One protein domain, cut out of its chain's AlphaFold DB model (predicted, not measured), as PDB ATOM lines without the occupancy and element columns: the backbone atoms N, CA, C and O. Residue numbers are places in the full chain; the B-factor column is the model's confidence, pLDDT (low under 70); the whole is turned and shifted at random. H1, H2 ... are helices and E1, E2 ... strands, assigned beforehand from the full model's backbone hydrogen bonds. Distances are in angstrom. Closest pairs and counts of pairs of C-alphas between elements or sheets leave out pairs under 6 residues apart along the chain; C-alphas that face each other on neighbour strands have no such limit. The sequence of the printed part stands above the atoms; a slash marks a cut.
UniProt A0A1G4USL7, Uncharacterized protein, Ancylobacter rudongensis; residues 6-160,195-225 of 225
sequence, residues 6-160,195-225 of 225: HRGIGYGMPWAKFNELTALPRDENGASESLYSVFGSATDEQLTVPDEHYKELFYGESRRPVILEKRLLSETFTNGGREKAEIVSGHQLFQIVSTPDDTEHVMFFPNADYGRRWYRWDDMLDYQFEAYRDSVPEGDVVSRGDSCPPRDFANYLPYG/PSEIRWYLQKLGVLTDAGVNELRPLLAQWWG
ATOM      1  N   HIS A   6      89.947 128.871  76.074       87.56
ATOM      2  CA  HIS A   6      90.502 127.777  76.844       87.56
ATOM      3  C   HIS A   6      89.408 126.749  77.114       87.56
ATOM      4  O   HIS A   6      88.271 127.105  77.427       87.56
ATOM      5  N   ARG A   7      89.737 125.461  76.991       88.38
ATOM      6  CA  ARG A   7      88.848 124.349  77.354       88.38
ATOM      7  C   ARG A   7      89.635 123.312  78.138       88.38
ATOM      8  O   ARG A   7      90.755 122.971  77.759       88.38
ATOM      9  N   GLY A   8      89.039 122.801  79.208       91.75
ATOM     10  CA  GLY A   8      89.681 121.841  80.097       91.75
ATOM     11  C   GLY A   8      88.704 120.825  80.672       91.75
ATOM     12  O   GLY A   8      87.571 121.172  81.010       91.75
ATOM     13  N   ILE A   9      89.160 119.584  80.832       95.25
ATOM     14  CA  ILE A   9      88.561 118.621  81.761       95.25
ATOM     15  C   ILE A   9      89.577 118.226  82.827       95.25
ATOM     16  O   ILE A   9      90.763 118.101  82.553       95.25
ATOM     17  N   GLY A  10      89.130 118.001  84.052       96.62
ATOM     18  CA  GLY A  10      90.014 117.574  85.132       96.62
ATOM     19  C   GLY A  10      89.252 117.345  86.420       96.62
ATOM     20  O   GLY A  10      88.041 117.138  86.397       96.62
ATOM     21  N   TYR A  11      89.956 117.388  87.545       97.50
ATOM     22  CA  TYR A  11      89.350 117.312  88.870       97.50
ATOM     23  C   TYR A  11      89.593 118.624  89.591       97.50
ATOM     24  O   TYR A  11      90.728 119.070  89.705       97.50
ATOM     25  N   GLY A  12      88.533 119.267  90.050       97.19
ATOM     26  CA  GLY A  12      88.624 120.626  90.551       97.19
ATOM     27  C   GLY A  12      87.632 120.934  91.648       97.19
ATOM     28  O   GLY A  12      86.821 120.101  92.054       97.19
ATOM     29  N   MET A  13      87.710 122.168  92.121       97.06
ATOM     30  CA  MET A  13      86.781 122.758  93.080       97.06
ATOM     31  C   MET A  13      86.753 124.285  92.891       97.06
ATOM     32  O   MET A  13      87.644 124.819  92.217       97.06
ATOM     33  N   PRO A  14      85.763 124.999  93.456       96.19
ATOM     34  CA  PRO A  14      85.729 126.454  93.380       96.19
ATOM     35  C   PRO A  14      86.950 127.059  94.073       96.19
ATOM     36  O   PRO A  14      87.400 126.534  95.096       96.19
ATOM     37  N   TRP A  15      87.471 128.169  93.554       95.44
ATOM     38  CA  TRP A  15      88.691 128.798  94.072       95.44
ATOM     39  C   TRP A  15      88.566 129.200  95.542       95.44
ATOM     40  O   TRP A  15      89.461 128.936  96.343       95.44
ATOM     41  N   ALA A  16      87.412 129.746  95.936       94.25
ATOM     42  CA  ALA A  16      87.120 130.073  97.331       94.25
ATOM     43  C   ALA A  16      87.229 128.843  98.254       94.25
ATOM     44  O   ALA A  16      87.851 128.915  99.313       94.25
ATOM     45  N   LYS A  17      86.697 127.694  97.816       96.06
ATOM     46  CA  LYS A  17      86.777 126.426  98.557       96.06
ATOM     47  C   LYS A  17      88.207 125.888  98.599       96.06
ATOM     48  O   LYS A  17      88.648 125.399  99.635       96.06
ATOM     49  N   PHE A  18      88.955 126.016  97.505       96.81
ATOM     50  CA  PHE A  18      90.371 125.658  97.488       96.81
ATOM     51  C   PHE A  18      91.169 126.485  98.500       96.81
ATOM     52  O   PHE A  18      91.912 125.922  99.299       96.81
ATOM     53  N   ASN A  19      90.966 127.804  98.527       95.56
ATOM     54  CA  ASN A  19      91.618 128.690  99.489       95.56
ATOM     55  C   ASN A  19      91.248 128.365 100.942       95.56
ATOM     56  O   ASN A  19      92.054 128.621 101.832       95.56
ATOM     57  N   GLU A  20      90.063 127.819 101.210       95.44
ATOM     58  CA  GLU A  20      89.677 127.358 102.548       95.44
ATOM     59  C   GLU A  20      90.425 126.082 102.966       95.44
ATOM     60  O   GLU A  20      90.859 125.972 104.112       95.44
ATOM     61  N   LEU A  21      90.589 125.134 102.038       96.25
ATOM     62  CA  LEU A  21      91.079 123.779 102.324       96.25
ATOM     63  C   LEU A  21      92.585 123.585 102.096       96.25
ATOM     64  O   LEU A  21      93.146 122.570 102.520       96.25
ATOM     65  N   THR A  22      93.232 124.518 101.403       96.56
ATOM     66  CA  THR A  22      94.659 124.450 101.083       96.56
ATOM     67  C   THR A  22      95.542 124.653 102.305       96.56
ATOM     68  O   THR A  22      95.267 125.484 103.172       96.56
ATOM     69  N   ALA A  23      96.635 123.891 102.362       94.81
ATOM     70  CA  ALA A  23      97.680 124.055 103.371       94.81
ATOM     71  C   ALA A  23      98.755 125.072 102.941       94.81
ATOM     72  O   ALA A  23      99.669 125.373 103.712       94.81
ATOM     73  N   LEU A  24      98.652 125.603 101.719       95.69
ATOM     74  CA  LEU A  24      99.592 126.585 101.198       95.69
ATOM     75  C   LEU A  24      99.427 127.954 101.882       95.69
ATOM     76  O   LEU A  24      98.316 128.325 102.272       95.69
ATOM     77  N   PRO A  25     100.509 128.750 101.984       93.94
ATOM     78  CA  PRO A  25     100.406 130.150 102.380       93.94
ATOM     79  C   PRO A  25      99.463 130.923 101.449       93.94
ATOM     80  O   PRO A  25      99.442 130.680 100.239       93.94
ATOM     81  N   ARG A  26      98.706 131.865 102.015       91.88
ATOM     82  CA  ARG A  26      97.734 132.698 101.293       91.88
ATOM     83  C   ARG A  26      98.095 134.168 101.450       91.88
ATOM     84  O   ARG A  26      98.456 134.582 102.553       91.88
ATOM     85  N   ASP A  27      97.965 134.921 100.369       88.06
ATOM     86  CA  ASP A  27      98.015 136.380 100.359       88.06
ATOM     87  C   ASP A  27      96.597 136.974 100.210       88.06
ATOM     88  O   ASP A  27      95.594 136.283 100.409       88.06
ATOM     89  N   GLU A  28      96.508 138.266  99.889       82.81
ATOM     90  CA  GLU A  28      95.241 138.978  99.674       82.81
ATOM     91  C   GLU A  28      94.440 138.451  98.465       82.81
ATOM     92  O   GLU A  28      93.218 138.592  98.437       82.81
ATOM     93  N   ASN A  29      95.102 137.794  97.506       79.25
ATOM     94  CA  ASN A  29      94.527 137.208  96.291       79.25
ATOM     95  C   ASN A  29      94.365 135.671  96.388       79.25
ATOM     96  O   ASN A  29      93.918 135.018  95.438       79.25
ATOM     97  N   GLY A  30      94.704 135.075  97.536       88.94
ATOM     98  CA  GLY A  30      94.572 133.647  97.816       88.94
ATOM     99  C   GLY A  30      95.897 132.886  97.742       88.94
ATOM    100  O   GLY A  30      96.957 133.398  98.079       88.94
ATOM    101  N   ALA A  31      95.842 131.605  97.377       92.62
ATOM    102  CA  ALA A  31      97.014 130.725  97.344       92.62
ATOM    103  C   ALA A  31      97.687 130.626  95.960       92.62
ATOM    104  O   ALA A  31      98.472 129.704  95.743       92.62
ATOM    105  N   SER A  32      97.372 131.508  95.005       92.62
ATOM    106  CA  SER A  32      97.809 131.372  93.605       92.62
ATOM    107  C   SER A  32      99.331 131.431  93.461       92.62
ATOM    108  O   SER A  32      99.915 130.514  92.885       92.62
ATOM    109  N   GLU A  33      99.993 132.442  94.031       92.62
ATOM    110  CA  GLU A  33     101.456 132.567  93.979       92.62
ATOM    111  C   GLU A  33     102.154 131.366  94.627       92.62
ATOM    112  O   GLU A  33     103.061 130.774  94.037       92.62
ATOM    113  N   SER A  34     101.681 130.945  95.805       94.94
ATOM    114  CA  SER A  34     102.163 129.741  96.486       94.94
ATOM    115  C   SER A  34     101.989 128.492  95.628       94.94
ATOM    116  O   SER A  34     102.896 127.666  95.557       94.94
ATOM    117  N   LEU A  35     100.847 128.350  94.951       95.31
ATOM    118  CA  LEU A  35     100.555 127.214  94.085       95.31
ATOM    119  C   LEU A  35     101.525 127.172  92.899       95.31
ATOM    120  O   LEU A  35     102.184 126.156  92.678       95.31
ATOM    121  N   TYR A  36     101.687 128.290  92.184       95.19
ATOM    122  CA  TYR A  36     102.655 128.398  91.091       95.19
ATOM    123  C   TYR A  36     104.092 128.158  91.560       95.19
ATOM    124  O   TYR A  36     104.859 127.508  90.848       95.19
ATOM    125  N   SER A  37     104.462 128.643  92.746       95.75
ATOM    126  CA  SER A  37     105.792 128.441  93.323       95.75
ATOM    127  C   SER A  37     106.055 126.967  93.649       95.75
ATOM    128  O   SER A  37     107.051 126.401  93.196       95.75
ATOM    129  N   VAL A  38     105.131 126.312  94.360       96.50
ATOM    130  CA  VAL A  38     105.254 124.902  94.755       96.50
ATOM    131  C   VAL A  38     105.369 124.004  93.528       96.50
ATOM    132  O   VAL A  38     106.336 123.254  93.417       96.50
ATOM    133  N   PHE A  39     104.459 124.131  92.562       96.38
ATOM    134  CA  PHE A  39     104.508 123.324  91.340       96.38
ATOM    135  C   PHE A  39     105.680 123.685  90.420       96.38
ATOM    136  O   PHE A  39     106.216 122.804  89.753       96.38
ATOM    137  N   GLY A  40     106.111 124.949  90.394       94.94
ATOM    138  CA  GLY A  40     107.269 125.381  89.607       94.94
ATOM    139  C   GLY A  40     108.607 124.893  90.165       94.94
ATOM    140  O   GLY A  40     109.578 124.786  89.422       94.94
ATOM    141  N   SER A  41     108.658 124.585  91.463       94.62
ATOM    142  CA  SER A  41     109.843 124.045  92.143       94.62
ATOM    143  C   SER A  41     109.856 122.516  92.261       94.62
ATOM    144  O   SER A  41     110.872 121.949  92.661       94.62
ATOM    145  N   ALA A  42     108.748 121.852  91.922       94.31
ATOM    146  CA  ALA A  42     108.612 120.410  92.053       94.31
ATOM    147  C   ALA A  42     109.530 119.668  91.069       94.31
ATOM    148  O   ALA A  42     109.560 119.975  89.876       94.31
ATOM    149  N   THR A  43     110.261 118.670  91.567       92.44
ATOM    150  CA  THR A  43     111.184 117.869  90.750       92.44
ATOM    151  C   THR A  43     110.564 116.546  90.295       92.44
ATOM    152  O   THR A  43     109.612 116.045  90.902       92.44
ATOM    153  N   ASP A  44     111.134 115.936  89.250       90.44
ATOM    154  CA  ASP A  44     110.714 114.612  88.761       90.44
ATOM    155  C   ASP A  44     110.836 113.535  89.842       90.44
ATOM    156  O   ASP A  44     109.982 112.661  89.950       90.44
ATOM    157  N   GLU A  45     111.854 113.616  90.701       90.06
ATOM    158  CA  GLU A  45     112.047 112.668  91.800       90.06
ATOM    159  C   GLU A  45     110.941 112.786  92.853       90.06
ATOM    160  O   GLU A  45     110.487 111.774  93.389       90.06
ATOM    161  N   GLN A  46     110.484 114.006  93.154       91.25
ATOM    162  CA  GLN A  46     109.372 114.223  94.083       91.25
ATOM    163  C   GLN A  46     108.043 113.741  93.495       91.25
ATOM    164  O   GLN A  46     107.195 113.231  94.230       91.25
ATOM    165  N   LEU A  47     107.884 113.902  92.181       92.75
ATOM    166  CA  LEU A  47     106.673 113.593  91.427       92.75
ATOM    167  C   LEU A  47     106.747 112.261  90.673       92.75
ATOM    168  O   LEU A  47     105.935 111.993  89.789       92.75
ATOM    169  N   THR A  48     107.668 111.388  91.077       91.56
ATOM    170  CA  THR A  48     107.687 109.984  90.683       91.56
ATOM    171  C   THR A  48     107.168 109.127  91.830       91.56
ATOM    172  O   THR A  48     107.702 109.142  92.938       91.56
ATOM    173  N   VAL A  49     106.128 108.342  91.561       88.19
ATOM    174  CA  VAL A  49     105.542 107.420  92.536       88.19
ATOM    175  C   VAL A  49     106.537 106.281  92.827       88.19
ATOM    176  O   VAL A  49     106.965 105.593  91.892       88.19
ATOM    177  N   PRO A  50     106.912 106.029  94.094       86.75
ATOM    178  CA  PRO A  50     107.791 104.919  94.454       86.75
ATOM    179  C   PRO A  50     107.188 103.553  94.101       86.75
ATOM    180  O   PRO A  50     105.979 103.353  94.193       86.75
ATOM    181  N   ASP A  51     108.033 102.577  93.748       80.50
ATOM    182  CA  ASP A  51     107.590 101.213  93.406       80.50
ATOM    183  C   ASP A  51     106.807 100.527  94.528       80.50
ATOM    184  O   ASP A  51     105.892  99.754  94.254       80.50
ATOM    185  N   GLU A  52     107.178 100.782  95.780       78.06
ATOM    186  CA  GLU A  52     106.527 100.197  96.955       78.06
ATOM    187  C   GLU A  52     105.072 100.669  97.057       78.06
ATOM    188  O   GLU A  52     104.159  99.847  97.053       78.06
ATOM    189  N   HIS A  53     104.855 101.987  96.986       74.62
ATOM    190  CA  HIS A  53     103.519 102.589  96.981       74.62
ATOM    191  C   HIS A  53     102.711 102.181  95.750       74.62
ATOM    192  O   HIS A  53     101.522 101.893  95.848       74.62
ATOM    193  N   TYR A  54     103.358 102.109  94.584       68.94
ATOM    194  CA  TYR A  54     102.706 101.653  93.363       68.94
ATOM    195  C   TYR A  54     102.193 100.217  93.519       68.94
ATOM    196  O   TYR A  54     101.034  99.954  93.228       68.94
ATOM    197  N   LYS A  55     103.008  99.286  94.034       63.84
ATOM    198  CA  LYS A  55     102.624  97.873  94.219       63.84
ATOM    199  C   LYS A  55     101.511  97.685  95.253       63.84
ATOM    200  O   LYS A  55     100.638  96.845  95.035       63.84
ATOM    201  N   GLU A  56     101.498  98.463  96.331       62.62
ATOM    202  CA  GLU A  56     100.431  98.417  97.346       62.62
ATOM    203  C   GLU A  56      99.033  98.724  96.777       62.62
ATOM    204  O   GLU A  56      98.027  98.248  97.309       62.62
ATOM    205  N   LEU A  57      98.959  99.447  95.653       59.62
ATOM    206  CA  LEU A  57      97.705  99.734  94.956       59.62
ATOM    207  C   LEU A  57      97.178  98.548  94.126       59.62
ATOM    208  O   LEU A  57      95.969  98.443  93.944       59.62
ATOM    209  N   PHE A  58      98.038  97.632  93.659       49.19
ATOM    210  CA  PHE A  58      97.636  96.518  92.776       49.19
ATOM    211  C   PHE A  58      97.384  95.187  93.495       49.19
ATOM    212  O   PHE A  58      96.666  94.346  92.958       49.19
ATOM    213  N   TYR A  59      97.973  94.963  94.676       45.88
ATOM    214  CA  TYR A  59      97.991  93.641  95.328       45.88
ATOM    215  C   TYR A  59      97.094  93.516  96.581       45.88
ATOM    216  O   TYR A  59      97.240  92.560  97.340       45.88
ATOM    217  N   GLY A  60      96.145  94.439  96.797       42.91
ATOM    218  CA  GLY A  60      95.100  94.328  97.833       42.91
ATOM    219  C   GLY A  60      93.782  93.738  97.300       42.91
ATOM    220  O   GLY A  60      93.411  93.996  96.162       42.91
ATOM    221  N   GLU A  61      93.039  92.983  98.122       42.72
ATOM    222  CA  GLU A  61      91.799  92.241  97.765       42.72
ATOM    223  C   GLU A  61      90.580  93.093  97.328       42.72
ATOM    224  O   GLU A  61      89.481  92.584  97.118       42.72
ATOM    225  N   SER A  62      90.748  94.393  97.133       46.09
ATOM    226  CA  SER A  62      89.719  95.313  96.648       46.09
ATOM    227  C   SER A  62      90.276  96.011  95.414       46.09
ATOM    228  O   SER A  62      91.402  96.494  95.496       46.09
ATOM    229  N   ARG A  63      89.525  96.090  94.304       51.47
ATOM    230  CA  ARG A  63      89.883  96.914  93.130       51.47
ATOM    231  C   ARG A  63      90.172  98.344  93.601       51.47
ATOM    232  O   ARG A  63      89.244  99.106  93.855       51.47
ATOM    233  N   ARG A  64      91.450  98.650  93.815       51.94
ATOM    234  CA  ARG A  64      91.949  99.926  94.327       51.94
ATOM    235  C   ARG A  64      92.354 100.815  93.153       51.94
ATOM    236  O   ARG A  64      92.670 100.290  92.083       51.94
ATOM    237  N   PRO A  65      92.297 102.142  93.336       55.41
ATOM    238  CA  PRO A  65      92.493 103.103  92.261       55.41
ATOM    239  C   PRO A  65      93.881 102.945  91.628       55.41
ATOM    240  O   PRO A  65      94.902 102.876  92.317       55.41
ATOM    241  N   VAL A  66      93.894 102.841  90.301       67.06
ATOM    242  CA  VAL A  66      95.080 102.515  89.508       67.06
ATOM    243  C   VAL A  66      95.858 103.793  89.225       67.06
ATOM    244  O   VAL A  66      95.332 104.703  88.594       67.06
ATOM    245  N   ILE A  67      97.124 103.840  89.645       76.56
ATOM    246  CA  ILE A  67      98.078 104.802  89.083       76.56
ATOM    247  C   ILE A  67      98.439 104.294  87.693       76.56
ATOM    248  O   ILE A  67      98.978 103.197  87.549       76.56
ATOM    249  N   LEU A  68      98.102 105.064  86.669       80.81
ATOM    250  CA  LEU A  68      98.379 104.721  85.280       80.81
ATOM    251  C   LEU A  68      99.802 105.115  84.905       80.81
ATOM    252  O   LEU A  68     100.484 104.367  84.210       80.81
ATOM    253  N   GLU A  69     100.262 106.260  85.401       87.19
ATOM    254  CA  GLU A  69     101.599 106.779  85.136       87.19
ATOM    255  C   GLU A  69     102.317 107.085  86.449       87.19
ATOM    256  O   GLU A  69     101.816 107.825  87.292       87.19
ATOM    257  N   LYS A  70     103.510 106.513  86.624       88.94
ATOM    258  CA  LYS A  70     104.319 106.711  87.830       88.94
ATOM    259  C   LYS A  70     105.080 108.027  87.798       88.94
ATOM    260  O   LYS A  70     105.272 108.621  88.851       88.94
ATOM    261  N   ARG A  71     105.563 108.439  86.626       90.75
ATOM    262  CA  ARG A  71     106.330 109.668  86.413       90.75
ATOM    263  C   ARG A  71     105.362 110.769  86.016       90.75
ATOM    264  O   ARG A  71     105.040 110.934  84.844       90.75
ATOM    265  N   LEU A  72     104.860 111.500  87.004       93.31
ATOM    266  CA  LEU A  72     103.722 112.401  86.813       93.31
ATOM    267  C   LEU A  72     104.038 113.590  85.901       93.31
ATOM    268  O   LEU A  72     103.128 114.147  85.296       93.31
ATOM    269  N   LEU A  73     105.316 113.941  85.759       94.19
ATOM    270  CA  LEU A  73     105.801 114.995  84.866       94.19
ATOM    271  C   LEU A  73     106.129 114.506  83.448       94.19
ATOM    272  O   LEU A  73     106.699 115.256  82.663       94.19
ATOM    273  N   SER A  74     105.794 113.261  83.116       91.50
ATOM    274  CA  SER A  74     105.971 112.718  81.773       91.50
ATOM    275  C   SER A  74     104.844 113.156  80.835       91.50
ATOM    276  O   SER A  74     103.670 112.920  81.124       91.50
ATOM    277  N   GLU A  75     105.186 113.734  79.681       87.06
ATOM    278  CA  GLU A  75     104.202 114.110  78.646       87.06
ATOM    279  C   GLU A  75     103.688 112.935  77.807       87.06
ATOM    280  O   GLU A  75     102.756 113.093  77.013       87.06
ATOM    281  N   THR A  76     104.306 111.765  77.951       86.75
ATOM    282  CA  THR A  76     103.900 110.532  77.281       86.75
ATOM    283  C   THR A  76     103.790 109.386  78.277       86.75
ATOM    284  O   THR A  76     104.363 109.411  79.366       86.75
ATOM    285  N   PHE A  77     103.036 108.353  77.912       82.81
ATOM    286  CA  PHE A  77     102.896 107.166  78.746       82.81
ATOM    287  C   PHE A  77     104.208 106.374  78.780       82.81
ATOM    288  O   PHE A  77     104.693 105.940  77.739       82.81
ATOM    289  N   THR A  78     104.776 106.153  79.965       82.50
ATOM    290  CA  THR A  78     106.102 105.535  80.138       82.50
ATOM    291  C   THR A  78     106.056 104.039  80.444       82.50
ATOM    292  O   THR A  78     107.083 103.436  80.776       82.50
ATOM    293  N   ASN A  79     104.872 103.419  80.381       78.19
ATOM    294  CA  ASN A  79     104.658 102.023  80.772       78.19
ATOM    295  C   ASN A  79     105.169 101.733  82.201       78.19
ATOM    296  O   ASN A  79     105.865 100.742  82.446       78.19
ATOM    297  N   GLY A  80     104.845 102.620  83.151       70.50
ATOM    298  CA  GLY A  80     105.252 102.496  84.554       70.50
ATOM    299  C   GLY A  80     106.731 102.822  84.802       70.50
ATOM    300  O   GLY A  80     107.369 102.184  85.639       70.50
ATOM    301  N   GLY A  81     107.288 103.787  84.069       72.69
ATOM    302  CA  GLY A  81     108.673 104.251  84.191       72.69
ATOM    303  C   GLY A  81     109.699 103.438  83.399       72.69
ATOM    304  O   GLY A  81     110.897 103.601  83.613       72.69
ATOM    305  N   ARG A  82     109.257 102.543  82.505       76.62
ATOM    306  CA  ARG A  82     110.147 101.708  81.679       76.62
ATOM    307  C   ARG A  82     110.698 102.461  80.476       76.62
ATOM    308  O   ARG A  82     111.821 102.197  80.050       76.62
ATOM    309  N   GLU A  83     109.907 103.370  79.924       79.00
ATOM    310  CA  GLU A  83     110.283 104.157  78.757       79.00
ATOM    311  C   GLU A  83     110.816 105.531  79.162       79.00
ATOM    312  O   GLU A  83     110.424 106.117  80.175       79.00
ATOM    313  N   LYS A  84     111.752 106.044  78.361       75.62
ATOM    314  CA  LYS A  84     112.226 107.417  78.514       75.62
ATOM    315  C   LYS A  84     111.170 108.352  77.947       75.62
ATOM    316  O   LYS A  84     110.736 108.164  76.816       75.62
ATOM    317  N   ALA A  85     110.846 109.381  78.707       81.94
ATOM    318  CA  ALA A  85     109.987 110.460  78.271       81.94
ATOM    319  C   ALA A  85     110.599 111.802  78.647       81.94
ATOM    320  O   ALA A  85     111.463 111.886  79.529       81.94
ATOM    321  N   GLU A  86     110.159 112.823  77.926       86.12
ATOM    322  CA  GLU A  86     110.438 114.209  78.252       86.12
ATOM    323  C   GLU A  86     109.724 114.580  79.552       86.12
ATOM    324  O   GLU A  86     108.569 114.210  79.769       86.12
ATOM    325  N   ILE A  87     110.459 115.265  80.426       87.62
ATOM    326  CA  ILE A  87     109.971 115.731  81.719       87.62
ATOM    327  C   ILE A  87     109.685 117.215  81.609       87.62
ATOM    328  O   ILE A  87     110.561 117.992  81.224       87.62
ATOM    329  N   VAL A  88     108.472 117.593  81.992       91.19
ATOM    330  CA  VAL A  88     108.007 118.980  81.956       91.19
ATOM    331  C   VAL A  88     107.845 119.585  83.341       91.19
ATOM    332  O   VAL A  88     108.005 118.922  84.361       91.19
ATOM    333  N   SER A  89     107.547 120.884  83.372       92.62
ATOM    334  CA  SER A  89     107.256 121.615  84.606       92.62
ATOM    335  C   SER A  89     106.009 121.067  85.305       92.62
ATOM    336  O   SER A  89     105.014 120.736  84.653       92.62
ATOM    337  N   GLY A  90     106.013 121.091  86.643       93.25
ATOM    338  CA  GLY A  90     104.834 120.795  87.459       93.25
ATOM    339  C   GLY A  90     103.643 121.715  87.189       93.25
ATOM    340  O   GLY A  90     102.514 121.341  87.487       93.25
ATOM    341  N   HIS A  91     103.842 122.868  86.541       93.75
ATOM    342  CA  HIS A  91     102.734 123.709  86.064       93.75
ATOM    343  C   HIS A  91     101.786 122.986  85.100       93.75
ATOM    344  O   HIS A  91     100.644 123.396  84.979       93.75
ATOM    345  N   GLN A  92     102.215 121.894  84.460       92.94
ATOM    346  CA  GLN A  92     101.345 121.078  83.602       92.94
ATOM    347  C   GLN A  92     100.339 120.215  84.385       92.94
ATOM    348  O   GLN A  92      99.485 119.570  83.783       92.94
ATOM    349  N   LEU A  93     100.430 120.170  85.719       96.56
ATOM    350  CA  LEU A  93      99.546 119.363  86.568       96.56
ATOM    351  C   LEU A  93      98.296 120.107  87.037       96.56
ATOM    352  O   LEU A  93      97.402 119.481  87.606       96.56
ATOM    353  N   PHE A  94      98.200 121.414  86.799       96.69
ATOM    354  CA  PHE A  94      97.020 122.178  87.172       96.69
ATOM    355  C   PHE A  94      96.756 123.337  86.212       96.69
ATOM    356  O   PHE A  94      97.634 123.785  85.484       96.69
ATOM    357  N   GLN A  95      95.528 123.837  86.242       95.44
ATOM    358  CA  GLN A  95      95.111 125.040  85.545       95.44
ATOM    359  C   GLN A  95      94.156 125.823  86.442       95.44
ATOM    360  O   GLN A  95      93.238 125.260  87.039       95.44
ATOM    361  N   ILE A  96      94.366 127.133  86.526       93.50
ATOM    362  CA  ILE A  96      93.395 128.043  87.131       93.50
ATOM    363  C   ILE A  96      92.401 128.443  86.040       93.50
ATOM    364  O   ILE A  96      92.798 128.867  84.955       93.50
ATOM    365  N   VAL A  97      91.116 128.253  86.320       90.00
ATOM    366  CA  VAL A  97      90.015 128.682  85.459       90.00
ATOM    367  C   VAL A  97      89.596 130.063  85.940       90.00
ATOM    368  O   VAL A  97      89.069 130.208  87.045       90.00
ATOM    369  N   SER A  98      89.862 131.065  85.115       85.25
ATOM    370  CA  SER A  98      89.570 132.465  85.398       85.25
ATOM    371  C   SER A  98      88.725 133.050  84.284       85.25
ATOM    372  O   SER A  98      89.023 132.837  83.112       85.25
ATOM    373  N   THR A  99      87.714 133.818  84.649       72.00
ATOM    374  CA  THR A  99      87.055 134.747  83.736       72.00
ATOM    375  C   THR A  99      87.826 136.069  83.737       72.00
ATOM    376  O   THR A  99      88.702 136.275  84.587       72.00
ATOM    377  N   PRO A 100      87.534 137.000  82.813       67.00
ATOM    378  CA  PRO A 100      88.106 138.346  82.859       67.00
ATOM    379  C   PRO A 100      87.849 139.083  84.183       67.00
ATOM    380  O   PRO A 100      88.609 139.989  84.527       67.00
ATOM    381  N   ASP A 101      86.795 138.694  84.904       64.00
ATOM    382  CA  ASP A 101      86.321 139.378  86.103       64.00
ATOM    383  C   ASP A 101      86.765 138.691  87.408       64.00
ATOM    384  O   ASP A 101      86.905 139.381  88.419       64.00
ATOM    385  N   ASP A 102      86.996 137.368  87.419       71.44
ATOM    386  CA  ASP A 102      87.399 136.643  88.635       71.44
ATOM    387  C   ASP A 102      88.071 135.279  88.369       71.44
ATOM    388  O   ASP A 102      87.924 134.655  87.318       71.44
ATOM    389  N   THR A 103      88.786 134.763  89.371       77.69
ATOM    390  CA  THR A 103      89.213 133.362  89.414       77.69
ATOM    391  C   THR A 103      88.090 132.489  89.955       77.69
ATOM    392  O   THR A 103      87.779 132.520  91.144       77.69
ATOM    393  N   GLU A 104      87.523 131.634  89.111       85.94
ATOM    394  CA  GLU A 104      86.374 130.832  89.516       85.94
ATOM    395  C   GLU A 104      86.776 129.483  90.116       85.94
ATOM    396  O   GLU A 104      86.238 129.065  91.146       85.94
ATOM    397  N   HIS A 105      87.721 128.775  89.488       94.38
ATOM    398  CA  HIS A 105      88.023 127.383  89.830       94.38
ATOM    399  C   HIS A 105      89.512 127.052  89.715       94.38
ATOM    400  O   HIS A 105      90.261 127.671  88.964       94.38
ATOM    401  N   VAL A 106      89.925 125.999  90.419       96.50
ATOM    402  CA  VAL A 106      91.189 125.300  90.165       96.50
ATOM    403  C   VAL A 106      90.894 123.914  89.609       96.50
ATOM    404  O   VAL A 106      89.984 123.227  90.080       96.50
ATOM    405  N   MET A 107      91.661 123.510  88.606       97.12
ATOM    406  CA  MET A 107      91.586 122.217  87.947       97.12
ATOM    407  C   MET A 107      92.933 121.514  88.066       97.12
ATOM    408  O   MET A 107      93.969 122.110  87.803       97.12
ATOM    409  N   PHE A 108      92.903 120.242  88.430       98.00
ATOM    410  CA  PHE A 108      94.058 119.374  88.581       98.00
ATOM    411  C   PHE A 108      93.982 118.222  87.576       98.00
ATOM    412  O   PHE A 108      92.904 117.670  87.316       98.00
ATOM    413  N   PHE A 109      95.135 117.845  87.029       96.81
ATOM    414  CA  PHE A 109      95.283 116.751  86.071       96.81
ATOM    415  C   PHE A 109      96.031 115.581  86.715       96.81
ATOM    416  O   PHE A 109      96.900 115.818  87.554       96.81
ATOM    417  N   PRO A 110      95.744 114.319  86.345       94.50
ATOM    418  CA  PRO A 110      96.442 113.166  86.915       94.50
ATOM    419  C   PRO A 110      97.953 113.190  86.662       94.50
ATOM    420  O   PRO A 110      98.733 112.891  87.554       94.50
ATOM    421  N   ASN A 111      98.376 113.565  85.459       94.31
ATOM    422  CA  ASN A 111      99.779 113.664  85.062       94.31
ATOM    423  C   ASN A 111      99.910 114.650  83.890       94.31
ATOM    424  O   ASN A 111      98.899 115.139  83.379       94.31
ATOM    425  N   ALA A 112     101.138 114.922  83.451       94.19
ATOM    426  CA  ALA A 112     101.417 115.859  82.371       94.19
ATOM    427  C   ALA A 112     100.880 115.407  80.996       94.19
ATOM    428  O   ALA A 112     100.413 116.262  80.244       94.19
ATOM    429  N   ASP A 113     100.844 114.104  80.665       92.38
ATOM    430  CA  ASP A 113     100.163 113.631  79.438       92.38
ATOM    431  C   ASP A 113      98.679 114.021  79.451       92.38
ATOM    432  O   ASP A 113      98.158 114.544  78.463       92.38
ATOM    433  N   TYR A 114      97.992 113.829  80.580       93.00
ATOM    434  CA  TYR A 114      96.608 114.269  80.719       93.00
ATOM    435  C   TYR A 114      96.477 115.785  80.787       93.00
ATOM    436  O   TYR A 114      95.548 116.292  80.176       93.00
ATOM    437  N   GLY A 115      97.397 116.517  81.416       92.88
ATOM    438  CA  GLY A 115      97.425 117.981  81.341       92.88
ATOM    439  C   GLY A 115      97.422 118.454  79.889       92.88
ATOM    440  O   GLY A 115      96.529 119.179  79.464       92.88
ATOM    441  N   ARG A 116      98.317 117.906  79.066       90.25
ATOM    442  CA  ARG A 116      98.405 118.207  77.632       90.25
ATOM    443  C   ARG A 116      97.173 117.772  76.826       90.25
ATOM    444  O   ARG A 116      96.830 118.408  75.835       90.25
ATOM    445  N   ARG A 117      96.542 116.646  77.172       89.44
ATOM    446  CA  ARG A 117      95.423 116.067  76.398       89.44
ATOM    447  C   ARG A 117      94.052 116.573  76.819       89.44
ATOM    448  O   ARG A 117      93.128 116.556  76.007       89.44
ATOM    449  N   TRP A 118      93.894 116.921  78.087       92.19
ATOM    450  CA  TRP A 118      92.631 117.349  78.676       92.19
ATOM    451  C   TRP A 118      92.482 118.859  78.693       92.19
ATOM    452  O   TRP A 118      91.350 119.335  78.731       92.19
ATOM    453  N   TYR A 119      93.587 119.598  78.630       90.88
ATOM    454  CA  TYR A 119      93.582 121.039  78.472       90.88
ATOM    455  C   TYR A 119      94.055 121.438  77.080       90.88
ATOM    456  O   TYR A 119      95.043 120.932  76.552       90.88
ATOM    457  N   ARG A 120      93.325 122.372  76.477       85.31
ATOM    458  CA  ARG A 120      93.664 122.962  75.190       85.31
ATOM    459  C   ARG A 120      93.380 124.454  75.208       85.31
ATOM    460  O   ARG A 120      92.405 124.914  75.803       85.31
ATOM    461  N   TRP A 121      94.215 125.183  74.493       75.00
ATOM    462  CA  TRP A 121      94.040 126.591  74.188       75.00
ATOM    463  C   TRP A 121      94.313 126.753  72.690       75.00
ATOM    464  O   TRP A 121      95.242 126.129  72.185       75.00
ATOM    465  N   ASP A 122      93.506 127.559  71.994       63.75
ATOM    466  CA  ASP A 122      93.708 127.932  70.576       63.75
ATOM    467  C   ASP A 122      93.301 126.880  69.520       63.75
ATOM    468  O   ASP A 122      94.136 126.283  68.842       63.75
ATOM    469  N   ASP A 123      91.990 126.705  69.319       62.97
ATOM    470  CA  ASP A 123      91.476 126.219  68.033       62.97
ATOM    471  C   ASP A 123      90.840 127.398  67.280       62.97
ATOM    472  O   ASP A 123      89.785 127.912  67.666       62.97
ATOM    473  N   MET A 124      91.491 127.859  66.204       61.03
ATOM    474  CA  MET A 124      90.942 128.913  65.342       61.03
ATOM    475  C   MET A 124      89.572 128.530  64.772       61.03
ATOM    476  O   MET A 124      88.779 129.423  64.479       61.03
ATOM    477  N   LEU A 125      89.274 127.231  64.631       61.78
ATOM    478  CA  LEU A 125      87.946 126.765  64.245       61.78
ATOM    479  C   LEU A 125      86.936 127.025  65.357       61.78
ATOM    480  O   LEU A 125      85.879 127.558  65.051       61.78
ATOM    481  N   ASP A 126      87.250 126.725  66.622       65.56
ATOM    482  CA  ASP A 126      86.364 127.034  67.757       65.56
ATOM    483  C   ASP A 126      86.076 128.542  67.809       65.56
ATOM    484  O   ASP A 126      84.919 128.942  67.899       65.56
ATOM    485  N   TYR A 127      87.103 129.386  67.654       63.19
ATOM    486  CA  TYR A 127      86.919 130.837  67.575       63.19
ATOM    487  C   TYR A 127      86.020 131.250  66.400       63.19
ATOM    488  O   TYR A 127      85.115 132.061  66.576       63.19
ATOM    489  N   GLN A 128      86.238 130.696  65.203       64.75
ATOM    490  CA  GLN A 128      85.409 130.994  64.032       64.75
ATOM    491  C   GLN A 128      83.969 130.496  64.197       64.75
ATOM    492  O   GLN A 128      83.048 131.219  63.830       64.75
ATOM    493  N   PHE A 129      83.760 129.304  64.761       65.44
ATOM    494  CA  PHE A 129      82.434 128.756  65.055       65.44
ATOM    495  C   PHE A 129      81.685 129.628  66.064       65.44
ATOM    496  O   PHE A 129      80.525 129.954  65.830       65.44
ATOM    497  N   GLU A 130      82.345 130.042  67.145       65.06
ATOM    498  CA  GLU A 130      81.757 130.919  68.163       65.06
ATOM    499  C   GLU A 130      81.474 132.324  67.607       65.06
ATOM    500  O   GLU A 130      80.367 132.832  67.758       65.06
ATOM    501  N   ALA A 131      82.409 132.918  66.858       63.19
ATOM    502  CA  ALA A 131      82.203 134.214  66.205       63.19
ATOM    503  C   ALA A 131      81.070 134.181  65.164       63.19
ATOM    504  O   ALA A 131      80.364 135.174  64.982       63.19
ATOM    505  N   TYR A 132      80.879 133.051  64.471       63.38
ATOM    506  CA  TYR A 132      79.787 132.891  63.513       63.38
ATOM    507  C   TYR A 132      78.447 132.627  64.206       63.38
ATOM    508  O   TYR A 132      77.421 133.080  63.701       63.38
ATOM    509  N   ARG A 133      78.442 131.961  65.371       59.81
ATOM    510  CA  ARG A 133      77.242 131.706  66.189       59.81
ATOM    511  C   ARG A 133      76.504 132.995  66.548       59.81
ATOM    512  O   ARG A 133      75.281 133.020  66.476       59.81
ATOM    513  N   ASP A 134      77.247 134.060  66.835       52.75
ATOM    514  CA  ASP A 134      76.700 135.389  67.147       52.75
ATOM    515  C   ASP A 134      76.300 136.199  65.892       52.75
ATOM    516  O   ASP A 134      75.682 137.257  65.996       52.75
ATOM    517  N   SER A 135      76.638 135.714  64.689       50.97
ATOM    518  CA  SER A 135      76.356 136.377  63.405       50.97
ATOM    519  C   SER A 135      75.126 135.833  62.668       50.97
ATOM    520  O   SER A 135      74.707 136.415  61.663       50.97
ATOM    521  N   VAL A 136      74.533 134.735  63.154       50.84
ATOM    522  CA  VAL A 136      73.303 134.165  62.589       50.84
ATOM    523  C   VAL A 136      72.095 134.865  63.229       50.84
ATOM    524  O   VAL A 136      71.949 134.814  64.451       50.84
ATOM    525  N   PRO A 137      71.212 135.514  62.446       47.03
ATOM    526  CA  PRO A 137      69.961 136.068  62.958       47.03
ATOM    527  C   PRO A 137      69.134 134.978  63.652       47.03
ATOM    528  O   PRO A 137      69.051 133.859  63.143       47.03
ATOM    529  N   GLU A 138      68.515 135.299  64.794       48.25
ATOM    530  CA  GLU A 138      67.604 134.403  65.521       48.25
ATOM    531  C   GLU A 138      66.571 133.787  64.557       48.25
ATOM    532  O   GLU A 138      65.639 134.462  64.118       48.25
ATOM    533  N   GLY A 139      66.739 132.513  64.182       46.09
ATOM    534  CA  GLY A 139      65.792 131.849  63.281       46.09
ATOM    535  C   GLY A 139      66.249 130.550  62.616       46.09
ATOM    536  O   GLY A 139      65.413 129.672  62.433       46.09
ATOM    537  N   ASP A 140      67.541 130.379  62.314       42.75
ATOM    538  CA  ASP A 140      68.011 129.247  61.480       42.75
ATOM    539  C   ASP A 140      68.831 128.172  62.215       42.75
ATOM    540  O   ASP A 140      69.386 127.263  61.596       42.75
ATOM    541  N   VAL A 141      68.865 128.197  63.549       41.59
ATOM    542  CA  VAL A 141      69.459 127.115  64.345       41.59
ATOM    543  C   VAL A 141      68.364 126.472  65.180       41.59
ATOM    544  O   VAL A 141      67.708 127.127  65.988       41.59
ATOM    545  N   VAL A 142      68.145 125.180  64.931       37.94
ATOM    546  CA  VAL A 142      67.179 124.329  65.627       37.94
ATOM    547  C   VAL A 142      67.212 124.619  67.123       37.94
ATOM    548  O   VAL A 142      68.238 124.502  67.791       37.94
ATOM    549  N   SER A 143      66.052 125.005  67.627       37.75
ATOM    550  CA  SER A 143      65.800 125.419  68.992       37.75
ATOM    551  C   SER A 143      66.211 124.324  69.978       37.75
ATOM    552  O   SER A 143      65.571 123.276  70.067       37.75
ATOM    553  N   ARG A 144      67.236 124.602  70.786       37.19
ATOM    554  CA  ARG A 144      67.351 124.090  72.155       37.19
ATOM    555  C   ARG A 144      67.943 125.176  73.053       37.19
ATOM    556  O   ARG A 144      69.152 125.300  73.133       37.19
ATOM    557  N   GLY A 145      67.039 125.895  73.722       36.72
ATOM    558  CA  GLY A 145      67.248 126.553  75.017       36.72
ATOM    559  C   GLY A 145      68.232 127.722  75.051       36.72
ATOM    560  O   GLY A 145      69.431 127.506  75.117       36.72
ATOM    561  N   ASP A 146      67.672 128.930  75.096       36.16
ATOM    562  CA  ASP A 146      68.239 130.182  75.611       36.16
ATOM    563  C   ASP A 146      69.627 130.616  75.103       36.16
ATOM    564  O   ASP A 146      70.685 130.266  75.621       36.16
ATOM    565  N   SER A 147      69.555 131.484  74.091       41.75
ATOM    566  CA  SER A 147      70.479 132.576  73.766       41.75
ATOM    567  C   SER A 147      71.537 132.888  74.832       41.75
ATOM    568  O   SER A 147      71.260 133.521  75.851       41.75
ATOM    569  N   CYS A 148      72.794 132.527  74.568       39.66
ATOM    570  CA  CYS A 148      73.935 133.030  75.327       39.66
ATOM    571  C   CYS A 148      75.163 133.234  74.422       39.66
ATOM    572  O   CYS A 148      75.436 132.377  73.573       39.66
ATOM    573  N   PRO A 149      75.945 134.316  74.633       45.47
ATOM    574  CA  PRO A 149      77.282 134.460  74.040       45.47
ATOM    575  C   PRO A 149      78.168 133.257  74.420       45.47
ATOM    576  O   PRO A 149      77.755 132.459  75.270       45.47
ATOM    577  N   PRO A 150      79.354 133.051  73.816       53.78
ATOM    578  CA  PRO A 150      80.320 132.054  74.287       53.78
ATOM    579  C   PRO A 150      80.665 132.349  75.747       53.78
ATOM    580  O   PRO A 150      81.524 133.179  76.031       53.78
ATOM    581  N   ARG A 151      79.920 131.741  76.674       68.81
ATOM    582  CA  ARG A 151      80.022 132.020  78.100       68.81
ATOM    583  C   ARG A 151      81.113 131.161  78.693       68.81
ATOM    584  O   ARG A 151      81.214 129.969  78.385       68.81
ATOM    585  N   ASP A 152      81.882 131.792  79.560       77.94
ATOM    586  CA  ASP A 152      82.701 131.083  80.517       77.94
ATOM    587  C   ASP A 152      81.777 130.189  81.350       77.94
ATOM    588  O   ASP A 152      80.674 130.592  81.739       77.94
ATOM    589  N   PHE A 153      82.175 128.939  81.548       83.94
ATOM    590  CA  PHE A 153      81.424 128.015  82.378       83.94
ATOM    591  C   PHE A 153      82.344 127.007  83.048       83.94
ATOM    592  O   PHE A 153      83.383 126.614  82.514       83.94
ATOM    593  N   ALA A 154      81.877 126.514  84.187       87.44
ATOM    594  CA  ALA A 154      82.468 125.433  84.947       87.44
ATOM    595  C   ALA A 154      81.339 124.516  85.427       87.44
ATOM    596  O   ALA A 154      80.464 124.931  86.183       87.44
ATOM    597  N   ASN A 155      81.339 123.268  84.960       87.19
ATOM    598  CA  ASN A 155      80.307 122.285  85.268       87.19
ATOM    599  C   ASN A 155      80.915 121.054  85.936       87.19
ATOM    600  O   ASN A 155      81.829 120.423  85.399       87.19
ATOM    601  N   TYR A 156      80.357 120.685  87.087       89.69
ATOM    602  CA  TYR A 156      80.700 119.449  87.778       89.69
ATOM    603  C   TYR A 156      79.947 118.271  87.180       89.69
ATOM    604  O   TYR A 156      78.730 118.328  86.997       89.69
ATOM    605  N   LEU A 157      80.671 117.195  86.885       86.62
ATOM    606  CA  LEU A 157      80.089 115.992  86.308       86.62
ATOM    607  C   LEU A 157      79.787 114.955  87.399       86.62
ATOM    608  O   LEU A 157      80.542 114.832  88.366       86.62
ATOM    609  N   PRO A 158      78.708 114.167  87.232       84.69
ATOM    610  CA  PRO A 158      78.328 113.126  88.186       84.69
ATOM    611  C   PRO A 158      79.257 111.904  88.160       84.69
ATOM    612  O   PRO A 158      79.193 111.083  89.067       84.69
ATOM    613  N   TYR A 159      80.108 111.779  87.135       86.25
ATOM    614  CA  TYR A 159      81.031 110.662  86.929       86.25
ATOM    615  C   TYR A 159      82.418 111.178  86.540       86.25
ATOM    616  O   TYR A 159      82.554 112.301  86.046       86.25
ATOM    617  N   GLY A 160      83.446 110.357  86.766       86.25
ATOM    618  CA  GLY A 160      84.829 110.687  86.426       86.25
ATOM    619  C   GLY A 160      85.081 110.797  84.919       86.25
ATOM    620  O   GLY A 160      84.301 110.325  84.089       86.25
ATOM    621  N   PRO A 195      91.527 110.590  91.017       92.06
ATOM    622  CA  PRO A 195      92.654 109.794  90.549       92.06
ATOM    623  C   PRO A 195      93.780 109.731  91.583       92.06
ATOM    624  O   PRO A 195      94.151 110.750  92.179       92.06
ATOM    625  N   SER A 196      94.337 108.535  91.780       89.69
ATOM    626  CA  SER A 196      95.411 108.294  92.750       89.69
ATOM    627  C   SER A 196      96.621 109.188  92.512       89.69
ATOM    628  O   SER A 196      97.272 109.594  93.469       89.69
ATOM    629  N   GLU A 197      96.914 109.522  91.257       92.06
ATOM    630  CA  GLU A 197      97.996 110.432  90.910       92.06
ATOM    631  C   GLU A 197      97.771 111.832  91.489       92.06
ATOM    632  O   GLU A 197      98.673 112.380  92.121       92.06
ATOM    633  N   ILE A 198      96.551 112.369  91.349       95.38
ATOM    634  CA  ILE A 198      96.169 113.674  91.910       95.38
ATOM    635  C   ILE A 198      96.295 113.651  93.427       95.38
ATOM    636  O   ILE A 198      96.921 114.538  94.009       95.38
ATOM    637  N   ARG A 199      95.759 112.606  94.073       93.06
ATOM    638  CA  ARG A 199      95.910 112.427  95.523       93.06
ATOM    639  C   ARG A 199      97.383 112.431  95.923       93.06
ATOM    640  O   ARG A 199      97.761 113.163  96.833       93.06
ATOM    641  N   TRP A 200      98.203 111.650  95.222       91.44
ATOM    642  CA  TRP A 200      99.620 111.502  95.518       91.44
ATOM    643  C   TRP A 200     100.355 112.838  95.481       91.44
ATOM    644  O   TRP A 200     100.958 113.216  96.485       91.44
ATOM    645  N   TYR A 201     100.313 113.572  94.362       95.38
ATOM    646  CA  TYR A 201     101.127 114.783  94.262       95.38
ATOM    647  C   TYR A 201     100.601 115.921  95.131       95.38
ATOM    648  O   TYR A 201     101.409 116.662  95.688       95.38
ATOM    649  N   LEU A 202      99.282 116.059  95.310       96.62
ATOM    650  CA  LEU A 202      98.735 117.122  96.157       96.62
ATOM    651  C   LEU A 202      99.121 116.933  97.622       96.62
ATOM    652  O   LEU A 202      99.414 117.914  98.304       96.62
ATOM    653  N   GLN A 203      99.186 115.688  98.092       93.44
ATOM    654  CA  GLN A 203      99.657 115.371  99.438       93.44
ATOM    655  C   GLN A 203     101.177 115.475  99.539       93.44
ATOM    656  O   GLN A 203     101.699 116.072 100.479       93.44
ATOM    657  N   LYS A 204     101.901 114.939  98.550       93.94
ATOM    658  CA  LYS A 204     103.368 114.947  98.517       93.94
ATOM    659  C   LYS A 204     103.942 116.362  98.514       93.94
ATOM    660  O   LYS A 204     104.964 116.598  99.156       93.94
ATOM    661  N   LEU A 205     103.284 117.280  97.807       96.00
ATOM    662  CA  LEU A 205     103.644 118.695  97.733       96.00
ATOM    663  C   LEU A 205     103.042 119.534  98.873       96.00
ATOM    664  O   LEU A 205     103.326 120.725  98.956       96.00
ATOM    665  N   GLY A 206     102.223 118.943  99.751       95.62
ATOM    666  CA  GLY A 206     101.592 119.658 100.863       95.62
ATOM    667  C   GLY A 206     100.581 120.719 100.418       95.62
ATOM    668  O   GLY A 206     100.424 121.730 101.092       95.62
ATOM    669  N   VAL A 207      99.915 120.509  99.280       97.44
ATOM    670  CA  VAL A 207      98.912 121.433  98.734       97.44
ATOM    671  C   VAL A 207      97.565 121.224  99.424       97.44
ATOM    672  O   VAL A 207      96.980 122.175  99.936       97.44
ATOM    673  N   LEU A 208      97.086 119.976  99.485       97.19
ATOM    674  CA  LEU A 208      95.832 119.599 100.148       97.19
ATOM    675  C   LEU A 208      96.056 118.449 101.138       97.19
ATOM    676  O   LEU A 208      96.899 117.577 100.929       97.19
ATOM    677  N   THR A 209      95.242 118.421 102.192       94.62
ATOM    678  CA  THR A 209      95.090 117.251 103.074       94.62
ATOM    679  C   THR A 209      94.253 116.157 102.397       94.62
ATOM    680  O   THR A 209      93.592 116.427 101.397       94.62
ATOM    681  N   ASP A 210      94.205 114.937 102.950       90.88
ATOM    682  CA  ASP A 210      93.291 113.877 102.475       90.88
ATOM    683  C   ASP A 210      91.842 114.352 102.352       90.88
ATOM    684  O   ASP A 210      91.208 114.144 101.318       90.88
ATOM    685  N   ALA A 211      91.342 115.044 103.378       92.81
ATOM    686  CA  ALA A 211      89.992 115.593 103.371       92.81
ATOM    687  C   ALA A 211      89.814 116.630 102.251       92.81
ATOM    688  O   ALA A 211      88.819 116.590 101.539       92.81
ATOM    689  N   GLY A 212      90.805 117.505 102.041       95.50
ATOM    690  CA  GLY A 212      90.781 118.472 100.943       95.50
ATOM    691  C   GLY A 212      90.778 117.806  99.566       95.50
ATOM    692  O   GLY A 212      90.008 118.197  98.694       95.50
ATOM    693  N   VAL A 213      91.584 116.758  99.372       95.44
ATOM    694  CA  VAL A 213      91.595 115.982  98.122       95.44
ATOM    695  C   VAL A 213      90.228 115.344  97.877       95.44
ATOM    696  O   VAL A 213      89.722 115.421  96.762       95.44
ATOM    697  N   ASN A 214      89.592 114.777  98.906       94.81
ATOM    698  CA  ASN A 214      88.275 114.140  98.793       94.81
ATOM    699  C   ASN A 214      87.154 115.099  98.356       94.81
ATOM    700  O   ASN A 214      86.089 114.636  97.947       94.81
ATOM    701  N   GLU A 215      87.369 116.415  98.405       96.81
ATOM    702  CA  GLU A 215      86.413 117.430  97.947       96.81
ATOM    703  C   GLU A 215      86.519 117.751  96.449       96.81
ATOM    704  O   GLU A 215      85.643 118.434  95.912       96.81
ATOM    705  N   LEU A 216      87.552 117.261  95.755       97.25
ATOM    706  CA  LEU A 216      87.699 117.455  94.313       97.25
ATOM    707  C   LEU A 216      86.626 116.683  93.540       97.25
ATOM    708  O   LEU A 216      86.305 115.533  93.849       97.25
ATOM    709  N   ARG A 217      86.078 117.310  92.501       95.81
ATOM    710  CA  ARG A 217      85.043 116.721  91.647       95.81
ATOM    711  C   ARG A 217      85.437 116.803  90.175       95.81
ATOM    712  O   ARG A 217      86.142 117.742  89.800       95.81
ATOM    713  N   PRO A 218      84.983 115.859  89.335       95.62
ATOM    714  CA  PRO A 218      85.174 115.950  87.896       95.62
ATOM    715  C   PRO A 218      84.596 117.269  87.380       95.62
ATOM    716  O   PRO A 218      83.427 117.574  87.608       95.62
ATOM    717  N   LEU A 219      85.430 118.054  86.715       94.12
ATOM    718  CA  LEU A 219      85.135 119.391  86.221       94.12
ATOM    719  C   LEU A 219      85.327 119.424  84.705       94.12
ATOM    720  O   LEU A 219      86.323 118.908  84.194       94.12
ATOM    721  N   LEU A 220      84.386 120.050  84.006       90.62
ATOM    722  CA  LEU A 220      84.504 120.503  82.623       90.62
ATOM    723  C   LEU A 220      84.392 122.029  82.625       90.62
ATOM    724  O   LEU A 220      83.427 122.558  83.176       90.62
ATOM    725  N   ALA A 221      85.341 122.719  81.998       90.06
ATOM    726  CA  ALA A 221      85.348 124.176  81.948       90.06
ATOM    727  C   ALA A 221      85.713 124.730  80.567       90.06
ATOM    728  O   ALA A 221      86.492 124.129  79.821       90.06
ATOM    729  N   GLN A 222      85.166 125.906  80.265       87.56
ATOM    730  CA  GLN A 222      85.544 126.765  79.146       87.56
ATOM    731  C   GLN A 222      85.668 128.197  79.656       87.56
ATOM    732  O   GLN A 222      84.802 128.627  80.412       87.56
ATOM    733  N   TRP A 223      86.707 128.924  79.246       86.25
ATOM    734  CA  TRP A 223      86.860 130.336  79.598       86.25
ATOM    735  C   TRP A 223      87.660 131.124  78.555       86.25
ATOM    736  O   TRP A 223      88.421 130.537  77.777       86.25
ATOM    737  N   TRP A 224      87.498 132.445  78.538       80.69
ATOM    738  CA  TRP A 224      88.327 133.365  77.757       80.69
ATOM    739  C   TRP A 224      89.541 133.859  78.557       80.69
ATOM    740  O   TRP A 224      89.416 134.211  79.729       80.69
ATOM    741  N   GLY A 225      90.710 133.917  77.912       72.38
ATOM    742  CA  GLY A 225      91.979 134.366  78.504       72.38
ATOM    743  C   GLY A 225      92.944 134.982  77.501       72.38
ATOM    744  O   GLY A 225      92.700 134.863  76.274       72.38
TER     745      GLY A 225
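This is residues 6 to 160 and 195 to 225 of the 225 residues of an uncharacterized protein of Ancylobacter rudongensis (UniProt A0A1G4USL7). A small, strongly twisted sheet forms the core; it folds at the bend in E1, bringing the hairpin E2 and E3 over E6, and short helices, H1 and H5 among them, pack on it. H6 and residues 134 to 152 reach away as an arm at one end, while H3 lies at the other. The printed part has 186 residues with eight named helices and six named strands, which follow along the chain as E1, H1, H2, H3, H4, E2, E3, H5, E4, H6, E5, H7, H8 and E6, and its class is mixed, helices and strands; the sheet is branched, with the antiparallel neighbour pairs E1 and E3, E1 and E4, E1 and E6, E2 and E3, and E5 and E6. It is compact, with a radius of gyration of the C-alphas of 18.7 A, yet elongated, spanning 61 by 39 by 33 A.

Start at E1, residues 6 to 14, which bends by 102 degrees at residue 11. On one side of it find E3, residues 103 to 108, with N 11 and O 108 3.0 A apart, and E4, residues 119 to 121, with N 7 and O 120 3.0 A apart. On the other side is E6, residues 217 to 224, with N 8 and O 221 2.9 A apart. E2, residues 94 to 98, makes a hairpin with E3, N 95 and O 107 being 2.8 A apart; E5, residues 153 to 156, neighbours E6, with N 155 and O 220 2.8 A apart. H1, residues 15 to 21, is on the sheet at a height of 7.1 A; its closest C-alphas with E3 are those of Trp 15 and His 105, 4.5 A apart. H5, residues 112 to 118, is on the sheet at a height of 8.3 A. H4, residues 90 to 93, touches H5, closest at C-alphas 92 and 112, 5.4 A, and H2, residues 32 to 41, closest at C-alphas 90 and 39, 4.6 A. H7, residues 196 to 204, touches H8, residues 210 to 214, closest at C-alphas 199 and 213, 6.2 A. H2, H4 (only just, with 5 pairs of C-alphas within 10 A) and H7 only graze the sheet; H3, residues 51 to 58, and H6, residues 124 to 133, are not on it. Every O i to N i+4 pair is within hydrogen-bond range in H1, H2, H5, H6, H7 and H8, against 2 of 4 in H3; H4 is too short for one.

Find C-alpha 6 at (90.502, 127.777, 76.844), where E1 begins; it measures 17.3 A. H2 runs 14.2 A and H6 14.0 A, from C-alpha 124 at (90.942, 128.913, 65.342). E6 runs 21.9 A to C-alpha 224 at (88.327, 133.365, 77.757).

The C-alphas of Glu 52 and Gly 139 are the two farthest apart, 61.6 A. Residues 161 to 194 are not printed; C-alphas 160 and 195 are 8.9 A apart across the cut. The links H3 to H4 and H6 to E5 are long. pLDDT is under 70 in residues 54 to 66, 100 to 101 and 122 to 151.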